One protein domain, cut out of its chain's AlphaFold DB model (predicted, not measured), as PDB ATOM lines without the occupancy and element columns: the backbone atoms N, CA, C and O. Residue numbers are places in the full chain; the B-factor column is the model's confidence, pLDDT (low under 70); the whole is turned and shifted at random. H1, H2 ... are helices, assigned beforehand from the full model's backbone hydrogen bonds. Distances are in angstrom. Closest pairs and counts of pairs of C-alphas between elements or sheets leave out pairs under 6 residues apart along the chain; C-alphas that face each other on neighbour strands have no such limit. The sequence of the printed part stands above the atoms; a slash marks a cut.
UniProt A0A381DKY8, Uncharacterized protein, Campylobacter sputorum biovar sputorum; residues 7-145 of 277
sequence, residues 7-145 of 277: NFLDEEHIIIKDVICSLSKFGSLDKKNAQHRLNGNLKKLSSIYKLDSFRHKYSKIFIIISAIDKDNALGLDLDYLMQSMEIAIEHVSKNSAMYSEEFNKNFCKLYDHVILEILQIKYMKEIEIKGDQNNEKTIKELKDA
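AT A GLANCE: This is residues 7 to 145 of the 277 residues of an uncharacterized protein of Campylobacter sputorum biovar sputorum (UniProt A0A381DKY8). A compact body holds the helical hairpin H1-H2, with H3 and H4 packed on H1; the long helix H5 folds back along H4, and its residues 123 to 145 stick out as an arm. The 139 printed residues have five named helices, H1 to H5 in order, and no named strand: all helix. The whole is loose, radius of gyration of the C-alphas 18.5 A, spanning 68 by 36 by 27 A.

IN THESE COORDINATES: Find C-alpha 11 at (180.891, 165.485, 247.723), where H1, residues 11 to 23, begins its 18.7 A. Next come H2, residues 34 to 48, 22.0 A; H3, 58 to 70, 18.2 A; H4, 78 to 94, 24.3 A. H5, 101 to 145, runs 65.7 A to C-alpha 145 at (175.714, 109.668, 264.470).

HOW THE PARTS SIT: H1 touches H2 at a shallow tilt of 15 degrees, opposite ways; closest C-alphas Val 19 and Asn 41, 5.5 A. H1 touches H3 at a steep 40 degrees; closest C-alphas Lys 17 and Ile 64, 6.1 A. H4 and H5, a hairpin, touch at a shallow 24 degrees, H5 with residues 104 to 118 alone; closest C-alphas Met 82 and Ile 115, 6.3 A. Every O i to N i+4 pair is within hydrogen-bond range in H1, H3, H4 and H5; H2 has 10 of 11.

THE WHOLE: The printed part has no cut, and its four links are short. Look for pLDDT under 70 at residues 27 to 33, 51 to 52 and 72 to 74.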
ATOM      1  N   ASN A   7     181.008 156.370 243.915       82.44
ATOM      2  CA  ASN A   7     179.783 156.470 243.116       82.44
ATOM      3  C   ASN A   7     178.504 156.529 243.972       82.44
ATOM      4  O   ASN A   7     177.433 156.882 243.479       82.44
ATOM      5  N   PHE A   8     178.598 156.155 245.248       83.19
ATOM      6  CA  PHE A   8     177.494 156.167 246.199       83.19
ATOM      7  C   PHE A   8     177.603 157.315 247.205       83.19
ATOM      8  O   PHE A   8     176.737 157.405 248.077       83.19
ATOM      9  N   LEU A   9     178.613 158.179 247.132       87.81
ATOM     10  CA  LEU A   9     178.805 159.286 248.068       87.81
ATOM     11  C   LEU A   9     178.618 160.618 247.337       87.81
ATOM     12  O   LEU A   9     179.031 160.773 246.194       87.81
ATOM     13  N   ASP A  10     177.952 161.565 247.993       89.94
ATOM     14  CA  ASP A  10     177.985 162.962 247.558       89.94
ATOM     15  C   ASP A  10     179.315 163.607 248.003       89.94
ATOM     16  O   ASP A  10     180.094 163.001 248.750       89.94
ATOM     17  N   GLU A  11     179.602 164.812 247.511       88.94
ATOM     18  CA  GLU A  11     180.891 165.485 247.723       88.94
ATOM     19  C   GLU A  11     181.238 165.619 249.213       88.94
ATOM     20  O   GLU A  11     182.375 165.373 249.630       88.94
ATOM     21  N   GLU A  12     180.251 165.930 250.049       92.06
ATOM     22  CA  GLU A  12     180.440 166.062 251.486       92.06
ATOM     23  C   GLU A  12     180.685 164.710 252.173       92.06
ATOM     24  O   GLU A  12     181.511 164.618 253.089       92.06
ATOM     25  N   HIS A  13     180.036 163.629 251.728       93.44
ATOM     26  CA  HIS A  13     180.306 162.285 252.244       93.44
ATOM     27  C   HIS A  13     181.649 161.717 251.769       93.44
ATOM     28  O   HIS A  13     182.240 160.915 252.496       93.44
ATOM     29  N   ILE A  14     182.171 162.151 250.619       92.44
ATOM     30  CA  ILE A  14     183.550 161.846 250.204       92.44
ATOM     31  C   ILE A  14     184.541 162.494 251.180       92.44
ATOM     32  O   ILE A  14     185.496 161.845 251.607       92.44
ATOM     33  N   ILE A  15     184.282 163.728 251.626       93.00
ATOM     34  CA  ILE A  15     185.110 164.387 252.649       93.00
ATOM     35  C   ILE A  15     185.060 163.614 253.974       93.00
ATOM     36  O   ILE A  15     186.101 163.408 254.606       93.00
ATOM     37  N   ILE A  16     183.877 163.147 254.389       94.06
ATOM     38  CA  ILE A  16     183.734 162.296 255.582       94.06
ATOM     39  C   ILE A  16     184.515 160.990 255.406       94.06
ATOM     40  O   ILE A  16     185.268 160.621 256.306       94.06
ATOM     41  N   LYS A  17     184.391 160.321 254.254       94.00
ATOM     42  CA  LYS A  17     185.149 159.106 253.924       94.00
ATOM     43  C   LYS A  17     186.648 159.346 254.064       94.00
ATOM     44  O   LYS A  17     187.312 158.597 254.771       94.00
ATOM     45  N   ASP A  18     187.177 160.405 253.463       92.56
ATOM     46  CA  ASP A  18     188.605 160.723 253.514       92.56
ATOM     47  C   ASP A  18     189.098 160.981 254.940       92.56
ATOM     48  O   ASP A  18     190.212 160.584 255.299       92.56
ATOM     49  N   VAL A  19     188.281 161.642 255.766       93.62
ATOM     50  CA  VAL A  19     188.590 161.871 257.182       93.62
ATOM     51  C   VAL A  19     188.579 160.556 257.955       93.62
ATOM     52  O   VAL A  19     189.560 160.262 258.637       93.62
ATOM     53  N   ILE A  20     187.532 159.741 257.812       93.75
ATOM     54  CA  ILE A  20     187.421 158.435 258.475       93.75
ATOM     55  C   ILE A  20     188.591 157.534 258.055       93.75
ATOM     56  O   ILE A  20     189.302 157.027 258.916       93.75
ATOM     57  N   CYS A  21     188.884 157.422 256.758       91.56
ATOM     58  CA  CYS A  21     190.033 156.669 256.254       91.56
ATOM     59  C   CYS A  21     191.375 157.245 256.731       91.56
ATOM     60  O   CYS A  21     192.350 156.516 256.887       91.56
ATOM     61  N   SER A  22     191.485 158.560 256.939       90.69
ATOM     62  CA  SER A  22     192.703 159.143 257.507       90.69
ATOM     63  C   SER A  22     192.884 158.775 258.978       90.69
ATOM     64  O   SER A  22     194.033 158.637 259.408       90.69
ATOM     65  N   LEU A  23     191.796 158.696 259.742       90.81
ATOM     66  CA  LEU A  23     191.809 158.364 261.165       90.81
ATOM     67  C   LEU A  23     191.976 156.856 261.390       90.81
ATOM     68  O   LEU A  23     192.656 156.467 262.330       90.81
ATOM     69  N   SER A  24     191.477 156.020 260.477       90.06
ATOM     70  CA  SER A  24     191.590 154.557 260.546       90.06
ATOM     71  C   SER A  24     192.967 154.001 260.165       90.06
ATOM     72  O   SER A  24     193.177 152.795 260.236       90.06
ATOM     73  N   LYS A  25     193.915 154.835 259.721       88.56
ATOM     74  CA  LYS A  25     195.277 154.384 259.384       88.56
ATOM     75  C   LYS A  25     196.050 153.986 260.639       88.56
ATOM     76  O   LYS A  25     196.074 154.737 261.612       88.56
ATOM     77  N   PHE A  26     196.787 152.883 260.555       72.50
ATOM     78  CA  PHE A  26     197.675 152.412 261.623       72.50
ATOM     79  C   PHE A  26     198.584 153.532 262.173       72.50
ATOM     80  O   PHE A  26     199.345 154.164 261.423       72.50
ATOM     81  N   GLY A  27     198.510 153.789 263.482       65.62
ATOM     82  CA  GLY A  27     199.300 154.819 264.167       65.62
ATOM     83  C   GLY A  27     199.077 156.244 263.642       65.62
ATOM     84  O   GLY A  27     200.013 157.056 263.631       65.62
ATOM     85  N   SER A  28     197.870 156.555 263.147       63.47
ATOM     86  CA  SER A  28     197.502 157.868 262.591       63.47
ATOM     87  C   SER A  28     197.765 159.021 263.569       63.47
ATOM     88  O   SER A  28     198.160 160.106 263.117       63.47
ATOM     89  N   LEU A  29     197.628 158.764 264.876       65.69
ATOM     90  CA  LEU A  29     197.777 159.736 265.961       65.69
ATOM     91  C   LEU A  29     198.909 159.425 266.968       65.69
ATOM     92  O   LEU A  29     199.036 160.129 267.962       65.69
ATOM     93  N   ASP A  30     199.810 158.481 266.664       62.72
ATOM     94  CA  ASP A  30     200.925 158.093 267.560       62.72
ATOM     95  C   ASP A  30     202.265 158.802 267.255       62.72
ATOM     96  O   ASP A  30     203.272 158.607 267.936       62.72
ATOM     97  N   LYS A  31     202.337 159.615 266.191       59.72
ATOM     98  CA  LYS A  31     203.597 160.201 265.672       59.72
ATOM     99  C   LYS A  31     203.702 161.708 265.944       59.72
ATOM    100  O   LYS A  31     202.697 162.376 266.146       59.72
ATOM    101  N   LYS A  32     204.909 162.287 265.795       57.91
ATOM    102  CA  LYS A  32     205.205 163.745 265.902       57.91
ATOM    103  C   LYS A  32     204.239 164.680 265.134       57.91
ATOM    104  O   LYS A  32     204.157 165.855 265.465       57.91
ATOM    105  N   ASN A  33     203.498 164.165 264.145       62.91
ATOM    106  CA  ASN A  33     202.538 164.904 263.309       62.91
ATOM    107  C   ASN A  33     201.055 164.578 263.604       62.91
ATOM    108  O   ASN A  33     200.186 164.960 262.817       62.91
ATOM    109  N   ALA A  34     200.757 163.872 264.697       75.25
ATOM    110  CA  ALA A  34     199.408 163.464 265.100       75.25
ATOM    111  C   ALA A  34     198.449 164.654 265.205       75.25
ATOM    112  O   ALA A  34     197.402 164.678 264.560       75.25
ATOM    113  N   GLN A  35     198.867 165.702 265.920       78.94
ATOM    114  CA  GLN A  35     198.050 166.898 266.113       78.94
ATOM    115  C   GLN A  35     197.769 167.633 264.795       78.94
ATOM    116  O   GLN A  35     196.660 168.106 264.571       78.94
ATOM    117  N   HIS A  36     198.749 167.701 263.887       83.56
ATOM    118  CA  HIS A  36     198.560 168.329 262.576       83.56
ATOM    119  C   HIS A  36     197.530 167.567 261.730       83.56
ATOM    120  O   HIS A  36     196.684 168.180 261.078       83.56
ATOM    121  N   ARG A  37     197.581 166.229 261.744       84.81
ATOM    122  CA  ARG A  37     196.609 165.382 261.035       84.81
ATOM    123  C   ARG A  37     195.210 165.524 261.622       84.81
ATOM    124  O   ARG A  37     194.268 165.733 260.861       84.81
ATOM    125  N   LEU A  38     195.095 165.478 262.948       88.62
ATOM    126  CA  LEU A  38     193.835 165.684 263.654       88.62
ATOM    127  C   LEU A  38     193.225 167.047 263.307       88.62
ATOM    128  O   LEU A  38     192.103 167.106 262.812       88.62
ATOM    129  N   ASN A  39     193.991 168.130 263.453       89.06
ATOM    130  CA  ASN A  39     193.527 169.481 263.138       89.06
ATOM    131  C   ASN A  39     193.134 169.623 261.658       89.06
ATOM    132  O   ASN A  39     192.131 170.261 261.339       89.06
ATOM    133  N   GLY A  40     193.897 169.013 260.743       90.88
ATOM    134  CA  GLY A  40     193.578 168.999 259.314       90.88
ATOM    135  C   GLY A  40     192.251 168.298 259.015       90.88
ATOM    136  O   GLY A  40     191.439 168.821 258.252       90.88
ATOM    137  N   ASN A  41     192.000 167.156 259.656       92.94
ATOM    138  CA  ASN A  41     190.750 166.411 259.522       92.94
ATOM    139  C   ASN A  41     189.559 167.166 260.131       92.94
ATOM    140  O   ASN A  41     188.520 167.288 259.484       92.94
ATOM    141  N   LEU A  42     189.725 167.765 261.314       93.00
ATOM    142  CA  LEU A  42     188.692 168.597 261.938       93.00
ATOM    143  C   LEU A  42     188.370 169.836 261.094       93.00
ATOM    144  O   LEU A  42     187.206 170.203 260.963       93.00
ATOM    145  N   LYS A  43     189.369 170.442 260.442       92.31
ATOM    146  CA  LYS A  43     189.154 171.567 259.519       92.31
ATOM    147  C   LYS A  43     188.325 171.162 258.295       92.31
ATOM    148  O   LYS A  43     187.439 171.920 257.907       92.31
ATOM    149  N   LYS A  44     188.574 169.977 257.720       93.06
ATOM    150  CA  LYS A  44     187.773 169.420 256.612       93.06
ATOM    151  C   LYS A  44     186.322 169.156 257.026       93.06
ATOM    152  O   LYS A  44     185.398 169.503 256.297       93.06
ATOM    153  N   LEU A  45     186.110 168.595 258.217       92.88
ATOM    154  CA  LEU A  45     184.758 168.415 258.754       92.88
ATOM    155  C   LEU A  45     184.087 169.768 259.048       92.88
ATOM    156  O   LEU A  45     182.903 169.956 258.784       92.88
ATOM    157  N   SER A  46     184.846 170.747 259.538       90.88
ATOM    158  CA  SER A  46     184.329 172.089 259.807       90.88
ATOM    159  C   SER A  46     183.891 172.810 258.535       90.88
ATOM    160  O   SER A  46     182.918 173.555 258.583       90.88
ATOM    161  N   SER A  47     184.535 172.582 257.385       90.25
ATOM    162  CA  SER A  47     184.082 173.191 256.127       90.25
ATOM    163  C   SER A  47     182.721 172.681 255.656       90.25
ATOM    164  O   SER A  47     181.947 173.485 255.148       90.25
ATOM    165  N   ILE A  48     182.403 171.400 255.861       91.12
ATOM    166  CA  ILE A  48     181.123 170.823 255.411       91.12
ATOM    167  C   ILE A  48     179.974 171.109 256.386       91.12
ATOM    168  O   ILE A  48     178.852 171.347 255.957       91.12
ATOM    169  N   TYR A  49     180.246 171.185 257.694       89.06
ATOM    170  CA  TYR A  49     179.223 171.492 258.708       89.06
ATOM    171  C   TYR A  49     178.929 172.989 258.887       89.06
ATOM    172  O   TYR A  49     178.129 173.353 259.743       89.06
ATOM    173  N   LYS A  50     179.568 173.869 258.107       79.12
ATOM    174  CA  LYS A  50     179.218 175.300 258.034       79.12
ATOM    175  C   LYS A  50     178.001 175.575 257.152       79.12
ATOM    176  O   LYS A  50     177.445 176.664 257.223       79.12
ATOM    177  N   LEU A  51     177.637 174.631 256.287       67.44
ATOM    178  CA  LEU A  51     176.478 174.741 255.413       67.44
ATOM    179  C   LEU A  51     175.238 174.353 256.228       67.44
ATOM    180  O   LEU A  51     175.101 173.187 256.588       67.44
ATOM    181  N   ASP A  52     174.328 175.300 256.478       63.53
ATOM    182  CA  ASP A  52     173.116 175.136 257.314       63.53
ATOM    183  C   ASP A  52     172.177 173.975 256.901       63.53
ATOM    184  O   ASP A  52     171.207 173.672 257.591       63.53
ATOM    185  N   SER A  53     172.442 173.303 255.778       74.75
ATOM    186  CA  SER A  53     171.622 172.209 255.248       74.75
ATOM    187  C   SER A  53     172.297 170.835 255.259       74.75
ATOM    188  O   SER A  53     171.621 169.831 255.010       74.75
ATOM    189  N   PHE A  54     173.602 170.743 255.545       87.38
ATOM    190  CA  PHE A  54     174.301 169.468 255.415       87.38
ATOM    191  C   PHE A  54     174.086 168.566 256.636       87.38
ATOM    192  O   PHE A  54     174.509 168.856 257.755       87.38
ATOM    193  N   ARG A  55     173.480 167.401 256.394       88.06
ATOM    194  CA  ARG A  55     173.337 166.314 257.366       88.06
ATOM    195  C   ARG A  55     174.026 165.067 256.830       88.06
ATOM    196  O   ARG A  55     173.590 164.507 255.824       88.06
ATOM    197  N   HIS A  56     175.020 164.565 257.559       92.06
ATOM    198  CA  HIS A  56     175.601 163.264 257.243       92.06
ATOM    199  C   HIS A  56     174.549 162.149 257.400       92.06
ATOM    200  O   HIS A  56     173.789 162.088 258.371       92.06
ATOM    201  N   LYS A  57     174.482 161.261 256.412       92.94
ATOM    202  CA  LYS A  57     173.553 160.138 256.313       92.94
ATOM    203  C   LYS A  57     174.201 158.896 256.908       92.94
ATOM    204  O   LYS A  57     175.264 158.466 256.466       92.94
ATOM    205  N   TYR A  58     173.517 158.261 257.853       92.56
ATOM    206  CA  TYR A  58     174.043 157.086 258.563       92.56
ATOM    207  C   TYR A  58     174.255 155.910 257.613       92.56
ATOM    208  O   TYR A  58     175.275 155.238 257.681       92.56
ATOM    209  N   SER A  59     173.382 155.761 256.613       92.44
ATOM    210  CA  SER A  59     173.549 154.773 255.545       92.44
ATOM    211  C   SER A  59     174.854 154.939 254.760       92.44
ATOM    212  O   SER A  59     175.377 153.966 254.231       92.44
ATOM    213  N   LYS A  60     175.380 156.165 254.635       93.94
ATOM    214  CA  LYS A  60     176.644 156.433 253.936       93.94
ATOM    215  C   LYS A  60     177.842 156.182 254.848       93.94
ATOM    216  O   LYS A  60     178.819 155.600 254.396       93.94
ATOM    217  N   ILE A  61     177.730 156.534 256.129       94.00
ATOM    218  CA  ILE A  61     178.725 156.183 257.155       94.00
ATOM    219  C   ILE A  61     178.875 154.659 257.248       94.00
ATOM    220  O   ILE A  61     179.995 154.162 257.189       94.00
ATOM    221  N   PHE A  62     177.762 153.922 257.274       93.12
ATOM    222  CA  PHE A  62     177.753 152.460 257.248       93.12
ATOM    223  C   PHE A  62     178.530 151.889 256.053       93.12
ATOM    224  O   PHE A  62     179.361 151.003 256.233       93.12
ATOM    225  N   ILE A  63     178.309 152.418 254.840       92.31
ATOM    226  CA  ILE A  63     179.036 151.982 253.632       92.31
ATOM    227  C   ILE A  63     180.543 152.212 253.787       92.31
ATOM    228  O   ILE A  63     181.328 151.327 253.453       92.31
ATOM    229  N   ILE A  64     180.949 153.374 254.308       93.06
ATOM    230  CA  ILE A  64     182.362 153.721 254.515       93.06
ATOM    231  C   ILE A  64     183.008 152.761 255.520       93.06
ATOM    232  O   ILE A  64     184.047 152.174 255.225       93.06
ATOM    233  N   ILE A  65     182.391 152.573 256.688       93.75
ATOM    234  CA  ILE A  65     182.933 151.721 257.757       93.75
ATOM    235  C   ILE A  65     182.961 150.254 257.310       93.75
ATOM    236  O   ILE A  65     183.971 149.580 257.493       93.75
ATOM    237  N   SER A  66     181.912 149.786 256.631       91.56
ATOM    238  CA  SER A  66     181.867 148.436 256.055       91.56
ATOM    239  C   SER A  66     182.947 148.211 254.996       91.56
ATOM    240  O   SER A  66     183.463 147.104 254.868       91.56
ATOM    241  N   ALA A  67     183.290 149.236 254.210       90.44
ATOM    242  CA  ALA A  67     184.370 149.142 253.231       90.44
ATOM    243  C   ALA A  67     185.747 149.077 253.907       90.44
ATOM    244  O   ALA A  67     186.602 148.324 253.450       90.44
ATOM    245  N   ILE A  68     185.946 149.820 255.003       90.06
ATOM    246  CA  ILE A  68     187.174 149.750 255.811       90.06
ATOM    247  C   ILE A  68     187.336 148.357 256.422       90.06
ATOM    248  O   ILE A  68     188.415 147.789 256.345       90.06
ATOM    249  N   ASP A  69     186.259 147.792 256.969       89.44
ATOM    250  CA  ASP A  69     186.277 146.473 257.605       89.44
ATOM    251  C   ASP A  69     186.623 145.320 256.646       89.44
ATOM    252  O   ASP A  69     187.217 144.319 257.047       89.44
ATOM    253  N   LYS A  70     186.238 145.452 255.370       85.44
ATOM    254  CA  LYS A  70     186.477 144.435 254.335       85.44
ATOM    255  C   LYS A  70     187.861 144.526 253.692       85.44
ATOM    256  O   LYS A  70     188.336 143.521 253.165       85.44
ATOM    257  N   ASP A  71     188.485 145.703 253.679       74.00
ATOM    258  CA  ASP A  71     189.698 145.979 252.898       74.00
ATOM    259  C   ASP A  71     190.934 146.189 253.791       74.00
ATOM    260  O   ASP A  71     191.481 147.288 253.920       74.00
ATOM    261  N   ASN A  72     191.419 145.091 254.379       64.12
ATOM    262  CA  ASN A  72     192.624 145.083 255.220       64.12
ATOM    263  C   ASN A  72     193.918 145.425 254.449       64.12
ATOM    264  O   ASN A  72     194.960 145.671 255.061       64.12
ATOM    265  N   ALA A  73     193.893 145.448 253.109       60.53
ATOM    266  CA  ALA A  73     195.084 145.655 252.283       60.53
ATOM    267  C   ALA A  73     195.590 147.111 252.292       60.53
ATOM    268  O   ALA A  73     196.743 147.369 251.944       60.53
ATOM    269  N   LEU A  74     194.758 148.068 252.720       67.62
ATOM    270  CA  LEU A  74     195.081 149.500 252.730       67.62
ATOM    271  C   LEU A  74     195.666 150.001 254.063       67.62
ATOM    272  O   LEU A  74     195.891 151.206 254.222       67.62
ATOM    273  N   GLY A  75     195.932 149.097 255.016       79.31
ATOM    274  CA  GLY A  75     196.444 149.450 256.348       79.31
ATOM    275  C   GLY A  75     195.456 150.291 257.165       79.31
ATOM    276  O   GLY A  75     195.872 151.130 257.973       79.31
ATOM    277  N   LEU A  76     194.164 150.112 256.884       86.00
ATOM    278  CA  LEU A  76     193.044 150.722 257.585       86.00
ATOM    279  C   LEU A  76     192.455 149.698 258.543       86.00
ATOM    280  O   LEU A  76     192.368 148.524 258.198       86.00
ATOM    281  N   ASP A  77     192.047 150.151 259.718       89.69
ATOM    282  CA  ASP A  77     191.558 149.262 260.759       89.69
ATOM    283  C   ASP A  77     190.569 149.997 261.681       89.69
ATOM    284  O   ASP A  77     190.700 151.201 261.950       89.69
ATOM    285  N   LEU A  78     189.526 149.277 262.103       91.75
ATOM    286  CA  LEU A  78     188.426 149.840 262.884       91.75
ATOM    287  C   LEU A  78     188.809 150.137 264.339       91.75
ATOM    288  O   LEU A  78     188.236 151.057 264.925       91.75
ATOM    289  N   ASP A  79     189.769 149.417 264.919       90.88
ATOM    290  CA  ASP A  79     190.251 149.679 266.277       90.88
ATOM    291  C   ASP A  79     191.034 150.992 266.315       90.88
ATOM    292  O   ASP A  79     190.786 151.846 267.173       90.88
ATOM    293  N   TYR A  80     191.894 151.221 265.319       90.19
ATOM    294  CA  TYR A  80     192.592 152.502 265.169       90.19
ATOM    295  C   TYR A  80     191.635 153.658 264.876       90.19
ATOM    296  O   TYR A  80     191.839 154.768 265.378       90.19
ATOM    297  N   LEU A  81     190.581 153.419 264.088       93.00
ATOM    298  CA  LEU A  81     189.535 154.415 263.861       93.00
ATOM    299  C   LEU A  81     188.826 154.776 265.168       93.00
ATOM    300  O   LEU A  81     188.692 155.960 265.469       93.00
ATOM    301  N   MET A  82     188.403 153.773 265.939       93.19
ATOM    302  CA  MET A  82     187.726 153.954 267.222       93.19
ATOM    303  C   MET A  82     188.582 154.790 268.181       93.19
ATOM    304  O   MET A  82     188.134 155.846 268.631       93.19
ATOM    305  N   GLN A  83     189.844 154.402 268.381       91.50
ATOM    306  CA  GLN A  83     190.795 155.147 269.211       91.50
ATOM    307  C   GLN A  83     190.991 156.588 268.713       91.50
ATOM    308  O   GLN A  83     191.012 157.546 269.487       91.50
ATOM    309  N   SER A  84     191.117 156.769 267.398       91.88
ATOM    310  CA  SER A  84     191.343 158.094 266.820       91.88
ATOM    311  C   SER A  84     190.127 159.009 266.947       91.88
ATOM    312  O   SER A  84     190.281 160.218 267.132       91.88
ATOM    313  N   MET A  85     188.924 158.444 266.869       93.75
ATOM    314  CA  MET A  85     187.670 159.161 267.088       93.75
ATOM    315  C   MET A  85     187.503 159.568 268.557       93.75
ATOM    316  O   MET A  85     187.058 160.686 268.809       93.75
ATOM    317  N   GLU A  86     187.918 158.726 269.510       93.38
ATOM    318  CA  GLU A  86     187.958 159.057 270.947       93.38
ATOM    319  C   GLU A  86     188.896 160.240 271.239       93.38
ATOM    320  O   GLU A  86     188.509 161.208 271.898       93.38
ATOM    321  N   ILE A  87     190.100 160.230 270.661       91.75
ATOM    322  CA  ILE A  87     191.042 161.356 270.776       91.75
ATOM    323  C   ILE A  87     190.447 162.625 270.146       91.75
ATOM    324  O   ILE A  87     190.586 163.730 270.680       91.75
ATOM    325  N   ALA A  88     189.774 162.486 269.001       92.19
ATOM    326  CA  ALA A  88     189.184 163.616 268.298       92.19
ATOM    327  C   ALA A  88     188.033 164.260 269.086       92.19
ATOM    328  O   ALA A  88     188.005 165.488 269.199       92.19
ATOM    329  N   ILE A  89     187.123 163.472 269.672       94.12
ATOM    330  CA  ILE A  89     186.026 164.011 270.490       94.12
ATOM    331  C   ILE A  89     186.532 164.658 271.776       94.12
ATOM    332  O   ILE A  89     186.034 165.722 272.151       94.12
ATOM    333  N   GLU A  90     187.569 164.103 272.406       93.19
ATOM    334  CA  GLU A  90     188.198 164.723 273.573       93.19
ATOM    335  C   GLU A  90     188.817 166.081 273.204       93.19
ATOM    336  O   GLU A  90     188.623 167.079 273.910       93.19
ATOM    337  N   HIS A  91     189.514 166.154 272.064       91.69
ATOM    338  CA  HIS A  91     190.110 167.394 271.571       91.69
ATOM    339  C   HIS A  91     189.058 168.464 271.241       91.69
ATOM    340  O   HIS A  91     189.226 169.621 271.636       91.69
ATOM    341  N   VAL A  92     187.980 168.090 270.543       92.44
ATOM    342  CA  VAL A  92     186.869 168.999 270.209       92.44
ATOM    343  C   VAL A  92     186.169 169.485 271.479       92.44
ATOM    344  O   VAL A  92     185.916 170.679 271.610       92.44
ATOM    345  N   SER A  93     185.950 168.603 272.456       91.31
ATOM    346  CA  SER A  93     185.298 168.952 273.725       91.31
ATOM    347  C   SER A  93     186.126 169.937 274.558       91.31
ATOM    348  O   SER A  93     185.585 170.918 275.066       91.31
ATOM    349  N   LYS A  94     187.449 169.729 274.658       92.12
ATOM    350  CA  LYS A  94     188.364 170.644 275.373       92.12
ATOM    351  C   LYS A  94     188.497 172.010 274.699       92.12
ATOM    352  O   LYS A  94     188.721 173.002 275.384       92.12
ATOM    353  N   ASN A  95     188.364 172.064 273.374       91.12
ATOM    354  CA  ASN A  95     188.516 173.281 272.572       91.12
ATOM    355  C   ASN A  95     187.180 173.742 271.970       91.12
ATOM    356  O   ASN A  95     187.161 174.331 270.892       91.12
ATOM    357  N   SER A  96     186.059 173.479 272.648       86.38
ATOM    358  CA  SER A  96     184.708 173.691 272.104       86.38
ATOM    359  C   SER A  96     184.454 175.127 271.632       86.38
ATOM    360  O   SER A  96     183.816 175.319 270.601       86.38
ATOM    361  N   ALA A  97     185.029 176.120 272.323       88.62
ATOM    362  CA  ALA A  97     184.948 177.542 271.975       88.62
ATOM    363  C   ALA A  97     185.646 177.915 270.650       88.62
ATOM    364  O   ALA A  97     185.385 178.982 270.100       88.62
ATOM    365  N   MET A  98     186.532 177.058 270.128       87.94
ATOM    366  CA  MET A  98     187.209 177.256 268.839       87.94
ATOM    367  C   MET A  98     186.314 176.890 267.643       87.94
ATOM    368  O   MET A  98     186.611 177.269 266.507       87.94
ATOM    369  N   TYR A  99     185.223 176.161 267.882       87.75
ATOM    370  CA  TYR A  99     184.334 175.644 266.849       87.75
ATOM    371  C   TYR A  99     182.927 176.241 266.967       87.75
ATOM    372  O   TYR A  99     182.502 176.666 268.039       87.75
ATOM    373  N   SER A 100     182.181 176.269 265.857       88.31
ATOM    374  CA  SER A 100     180.775 176.682 265.890       88.31
ATOM    375  C   SER A 100     179.923 175.665 266.656       88.31
ATOM    376  O   SER A 100     180.218 174.468 266.667       88.31
ATOM    377  N   GLU A 101     178.828 176.130 267.259       88.31
ATOM    378  CA  GLU A 101     177.873 175.264 267.962       88.31
ATOM    379  C   GLU A 101     177.331 174.152 267.045       88.31
ATOM    380  O   GLU A 101     177.295 172.983 267.434       88.31
ATOM    381  N   GLU A 102     177.017 174.491 265.791       89.00
ATOM    382  CA  GLU A 102     176.535 173.532 264.790       89.00
ATOM    383  C   GLU A 102     177.595 172.476 264.433       89.00
ATOM    384  O   GLU A 102     177.276 171.291 264.302       89.00
ATOM    385  N   PHE A 103     178.877 172.862 264.349       91.69
ATOM    386  CA  PHE A 103     179.961 171.900 264.150       91.69
ATOM    387  C   PHE A 103     180.069 170.941 265.332       91.69
ATOM    388  O   PHE A 103     180.104 169.735 265.112       91.69
ATOM    389  N   ASN A 104     180.098 171.456 266.565       91.50
ATOM    390  CA  ASN A 104     180.222 170.621 267.763       91.50
ATOM    391  C   ASN A 104     179.088 169.588 267.815       91.50
ATOM    392  O   ASN A 104     179.333 168.393 267.975       91.50
ATOM    393  N   LYS A 105     177.849 170.025 267.566       92.19
ATOM    394  CA  LYS A 105     176.668 169.155 267.534       92.19
ATOM    395  C   LYS A 105     176.755 168.074 266.454       92.19
ATOM    396  O   LYS A 105     176.451 166.911 266.723       92.19
ATOM    397  N   ASN A 106     177.147 168.434 265.235       93.00
ATOM    398  CA  ASN A 106     177.241 167.474 264.134       93.00
ATOM    399  C   ASN A 106     178.465 166.561 264.244       93.00
ATOM    400  O   ASN A 106     178.389 165.404 263.834       93.00
ATOM    401  N   PHE A 107     179.556 167.030 264.844       94.25
ATOM    402  CA  PHE A 107     180.714 166.201 265.146       94.25
ATOM    403  C   PHE A 107     180.387 165.152 266.215       94.25
ATOM    404  O   PHE A 107     180.685 163.983 265.992       94.25
ATOM    405  N   CYS A 108     179.699 165.523 267.305       94.62
ATOM    406  CA  CYS A 108     179.234 164.557 268.310       94.62
ATOM    407  C   CYS A 108     178.347 163.476 267.682       94.62
ATOM    408  O   CYS A 108     178.577 162.292 267.896       94.62
ATOM    409  N   LYS A 109     177.399 163.864 266.815       95.06
ATOM    410  CA  LYS A 109     176.585 162.890 266.072       95.06
ATOM    411  C   LYS A 109     177.444 161.968 265.208       95.06
ATOM    412  O   LYS A 109     177.229 160.764 265.220       95.06
ATOM    413  N   LEU A 110     178.397 162.515 264.449       96.12
ATOM    414  CA  LEU A 110     179.277 161.705 263.603       96.12
ATOM    415  C   LEU A 110     180.086 160.714 264.450       96.12
ATOM    416  O   LEU A 110     180.192 159.554 264.065       96.12
ATOM    417  N   TYR A 111     180.624 161.160 265.587       96.06
ATOM    418  CA  TYR A 111     181.299 160.303 266.557       96.06
ATOM    419  C   TYR A 111     180.386 159.160 267.012       96.06
ATOM    420  O   TYR A 111     180.752 158.001 266.822       96.06
ATOM    421  N   ASP A 112     179.181 159.472 267.496       96.25
ATOM    422  CA  ASP A 112     178.228 158.466 267.974       96.25
ATOM    423  C   ASP A 112     177.913 157.424 266.891       96.25
ATOM    424  O   ASP A 112     177.939 156.225 267.164       96.25
ATOM    425  N   HIS A 113     177.679 157.858 265.645       94.75
ATOM    426  CA  HIS A 113     177.400 156.939 264.532       94.75
ATOM    427  C   HIS A 113     178.597 156.076 264.170       94.75
ATOM    428  O   HIS A 113     178.436 154.880 263.955       94.75
ATOM    429  N   VAL A 114     179.799 156.647 264.116       96.06
ATOM    430  CA  VAL A 114     180.999 155.873 263.781       96.06
ATOM    431  C   VAL A 114     181.270 154.810 264.844       96.06
ATOM    432  O   VAL A 114     181.496 153.652 264.497       96.06
ATOM    433  N   ILE A 115     181.202 155.173 266.126       96.19
ATOM    434  CA  ILE A 115     181.417 154.226 267.226       96.19
ATOM    435  C   ILE A 115     180.340 153.142 267.229       96.19
ATOM    436  O   ILE A 115     180.664 151.957 267.321       96.19
ATOM    437  N   LEU A 116     179.069 153.524 267.083       95.75
ATOM    438  CA  LEU A 116     177.961 152.576 267.067       95.75
ATOM    439  C   LEU A 116     178.102 151.554 265.929       95.75
ATOM    440  O   LEU A 116     177.916 150.362 266.162       95.75
ATOM    441  N   GLU A 117     178.459 151.991 264.722       95.31
ATOM    442  CA  GLU A 117     178.644 151.092 263.577       95.31
ATOM    443  C   GLU A 117     179.852 150.158 263.747       95.31
ATOM    444  O   GLU A 117     179.762 148.970 263.435       95.31
ATOM    445  N   ILE A 118     180.962 150.644 264.315       94.94
ATOM    446  CA  ILE A 118     182.113 149.787 264.651       94.94
ATOM    447  C   ILE A 118     181.695 148.691 265.640       94.94
ATOM    448  O   ILE A 118     182.029 147.519 265.448       94.94
ATOM    449  N   LEU A 119     180.945 149.051 266.687       95.50
ATOM    450  CA  LEU A 119     180.457 148.093 267.682       95.50
ATOM    451  C   LEU A 119     179.486 147.074 267.070       95.50
ATOM    452  O   LEU A 119     179.585 145.886 267.377       95.50
ATOM    453  N   GLN A 120     178.585 147.508 266.183       95.31
ATOM    454  CA  GLN A 120     177.669 146.610 265.475       95.31
ATOM    455  C   GLN A 120     178.421 145.595 264.608       95.31
ATOM    456  O   GLN A 120     178.139 144.401 264.696       95.31
ATOM    457  N   ILE A 121     179.401 146.040 263.817       93.44
ATOM    458  CA  ILE A 121     180.209 145.149 262.970       93.44
ATOM    459  C   ILE A 121     180.951 144.116 263.825       93.44
ATOM    460  O   ILE A 121     180.898 142.921 263.525       93.44
ATOM    461  N   LYS A 122     181.589 144.546 264.920       93.69
ATOM    462  CA  LYS A 122     182.268 143.632 265.855       93.69
ATOM    463  C   LYS A 122     181.309 142.597 266.438       93.69
ATOM    464  O   LYS A 122     181.612 141.407 266.431       93.69
ATOM    465  N   TYR A 123     180.132 143.032 266.882       95.06
ATOM    466  CA  TYR A 123     179.121 142.137 267.437       95.06
ATOM    467  C   TYR A 123     178.607 141.120 266.404       95.06
ATOM    468  O   TYR A 123     178.484 139.936 266.717       95.06
ATOM    469  N   MET A 124     178.369 141.540 265.156       93.56
ATOM    470  CA  MET A 124     177.971 140.630 264.074       93.56
ATOM    471  C   MET A 124     179.056 139.589 263.768       93.56
ATOM    472  O   MET A 124     178.732 138.410 263.626       93.56
ATOM    473  N   LYS A 125     180.336 139.984 263.753       92.44
ATOM    474  CA  LYS A 125     181.467 139.053 263.581       92.44
ATOM    475  C   LYS A 125     181.542 138.016 264.695       92.44
ATOM    476  O   LYS A 125     181.789 136.842 264.435       92.44
ATOM    477  N   GLU A 126     181.305 138.414 265.944       92.94
ATOM    478  CA  GLU A 126     181.261 137.457 267.053       92.94
ATOM    479  C   GLU A 126     180.122 136.440 266.906       92.94
ATOM    480  O   GLU A 126     180.305 135.265 267.237       92.94
ATOM    481  N   ILE A 127     178.949 136.875 266.430       94.06
ATOM    482  CA  ILE A 127     177.825 135.975 266.142       94.06
ATOM    483  C   ILE A 127     178.198 135.003 265.025       94.06
ATOM    484  O   ILE A 127     177.945 133.809 265.173       94.06
ATOM    485  N   GLU A 128     178.805 135.492 263.944       92.88
ATOM    486  CA  GLU A 128     179.247 134.672 262.812       92.88
ATOM    487  C   GLU A 128     180.246 133.600 263.265       92.88
ATOM    488  O   GLU A 128     179.999 132.413 263.060       92.88
ATOM    489  N   ILE A 129     181.288 133.983 264.013       93.19
ATOM    490  CA  ILE A 129     182.290 133.047 264.548       93.19
ATOM    491  C   ILE A 129     181.638 131.981 265.442       93.19
ATOM    492  O   ILE A 129     181.933 130.791 265.311       93.19
ATOM    493  N   LYS A 130     180.743 132.379 266.357       93.31
ATOM    494  CA  LYS A 130     180.019 131.427 267.221       93.31
ATOM    495  C   LYS A 130     179.100 130.517 266.404       93.31
ATOM    496  O   LYS A 130     178.968 129.336 266.727       93.31
ATOM    497  N   GLY A 131     178.465 131.056 265.365       92.56
ATOM    498  CA  GLY A 131     177.644 130.311 264.415       92.56
ATOM    499  C   GLY A 131     178.455 129.241 263.691       92.56
ATOM    500  O   GLY A 131     178.070 128.073 263.706       92.56
ATOM    501  N   ASP A 132     179.614 129.609 263.153       92.44
ATOM    502  CA  ASP A 132     180.509 128.702 262.434       92.44
ATOM    503  C   ASP A 132     181.068 127.599 263.335       92.44
ATOM    504  O   ASP A 132     181.035 126.425 262.964       92.44
ATOM    505  N   GLN A 133     181.485 127.934 264.559       92.00
ATOM    506  CA  GLN A 133     181.946 126.950 265.547       92.00
ATOM    507  C   GLN A 133     180.844 125.949 265.925       92.00
ATOM    508  O   GLN A 133     181.083 124.740 266.007       92.00
ATOM    509  N   ASN A 134     179.618 126.435 266.135       92.62
ATOM    510  CA  ASN A 134     178.472 125.575 266.423       92.62
ATOM    511  C   ASN A 134     178.111 124.695 265.222       92.62
ATOM    512  O   ASN A 134     177.793 123.516 265.403       92.62
ATOM    513  N   ASN A 135     178.198 125.232 264.004       92.69
ATOM    514  CA  ASN A 135     177.962 124.486 262.774       92.69
ATOM    515  C   ASN A 135     179.013 123.389 262.581       92.69
ATOM    516  O   ASN A 135     178.649 122.245 262.314       92.69
ATOM    517  N   GLU A 136     180.298 123.690 262.778       93.81
ATOM    518  CA  GLU A 136     181.381 122.707 262.689       93.81
ATOM    519  C   GLU A 136     181.178 121.565 263.695       93.81
ATOM    520  O   GLU A 136     181.236 120.383 263.329       93.81
ATOM    521  N   LYS A 137     180.852 121.907 264.948       94.81
ATOM    522  CA  LYS A 137     180.526 120.926 265.988       94.81
ATOM    523  C   LYS A 137     179.320 120.066 265.597       94.81
ATOM    524  O   LYS A 137     179.399 118.842 265.675       94.81
ATOM    525  N   THR A 138     178.243 120.688 265.120       94.25
ATOM    526  CA  THR A 138     177.016 119.988 264.704       94.25
ATOM    527  C   THR A 138     177.280 119.048 263.526       94.25
ATOM    528  O   THR A 138     176.827 117.905 263.526       94.25
ATOM    529  N   ILE A 139     178.066 119.482 262.535       95.19
ATOM    530  CA  ILE A 139     178.460 118.651 261.388       95.19
ATOM    531  C   ILE A 139     179.273 117.439 261.852       95.19
ATOM    532  O   ILE A 139     179.084 116.338 261.324       95.19
ATOM    533  N   LYS A 140     180.171 117.614 262.827       96.00
ATOM    534  CA  LYS A 140     180.953 116.513 263.399       96.00
ATOM    535  C   LYS A 140     180.056 115.499 264.117       96.00
ATOM    536  O   LYS A 140     180.116 114.316 263.792       96.00
ATOM    537  N   GLU A 141     179.182 115.961 265.009       95.94
ATOM    538  CA  GLU A 141     178.231 115.104 265.733       95.94
ATOM    539  C   GLU A 141     177.296 114.346 264.775       95.94
ATOM    540  O   GLU A 141     177.041 113.155 264.958       95.94
ATOM    541  N   LEU A 142     176.845 114.995 263.696       96.00
ATOM    542  CA  LEU A 142     175.994 114.374 262.679       96.00
ATOM    543  C   LEU A 142     176.736 113.291 261.880       96.00
ATOM    544  O   LEU A 142     176.163 112.238 261.591       96.00
ATOM    545  N   LYS A 143     178.016 113.509 261.546       96.62
ATOM    546  CA  LYS A 143     178.861 112.481 260.913       96.62
ATOM    547  C   LYS A 143     179.055 111.271 261.827       96.62
ATOM    548  O   LYS A 143     178.933 110.139 261.356       96.62
ATOM    549  N   ASP A 144     179.303 111.494 263.113       96.81
ATOM    550  CA  ASP A 144     179.473 110.414 264.088       96.81
ATOM    551  C   ASP A 144     178.172 109.616 264.270       96.81
ATOM    552  O   ASP A 144     178.184 108.384 264.192       96.81
ATOM    553  N   ALA A 145     177.030 110.302 264.398       96.44
ATOM    554  CA  ALA A 145     175.714 109.668 264.470       96.44
ATOM    555  C   ALA A 145     175.401 108.834 263.216       96.44
ATOM    556  O   ALA A 145     174.913 107.705 263.328       96.44
TER     557      ALA A 145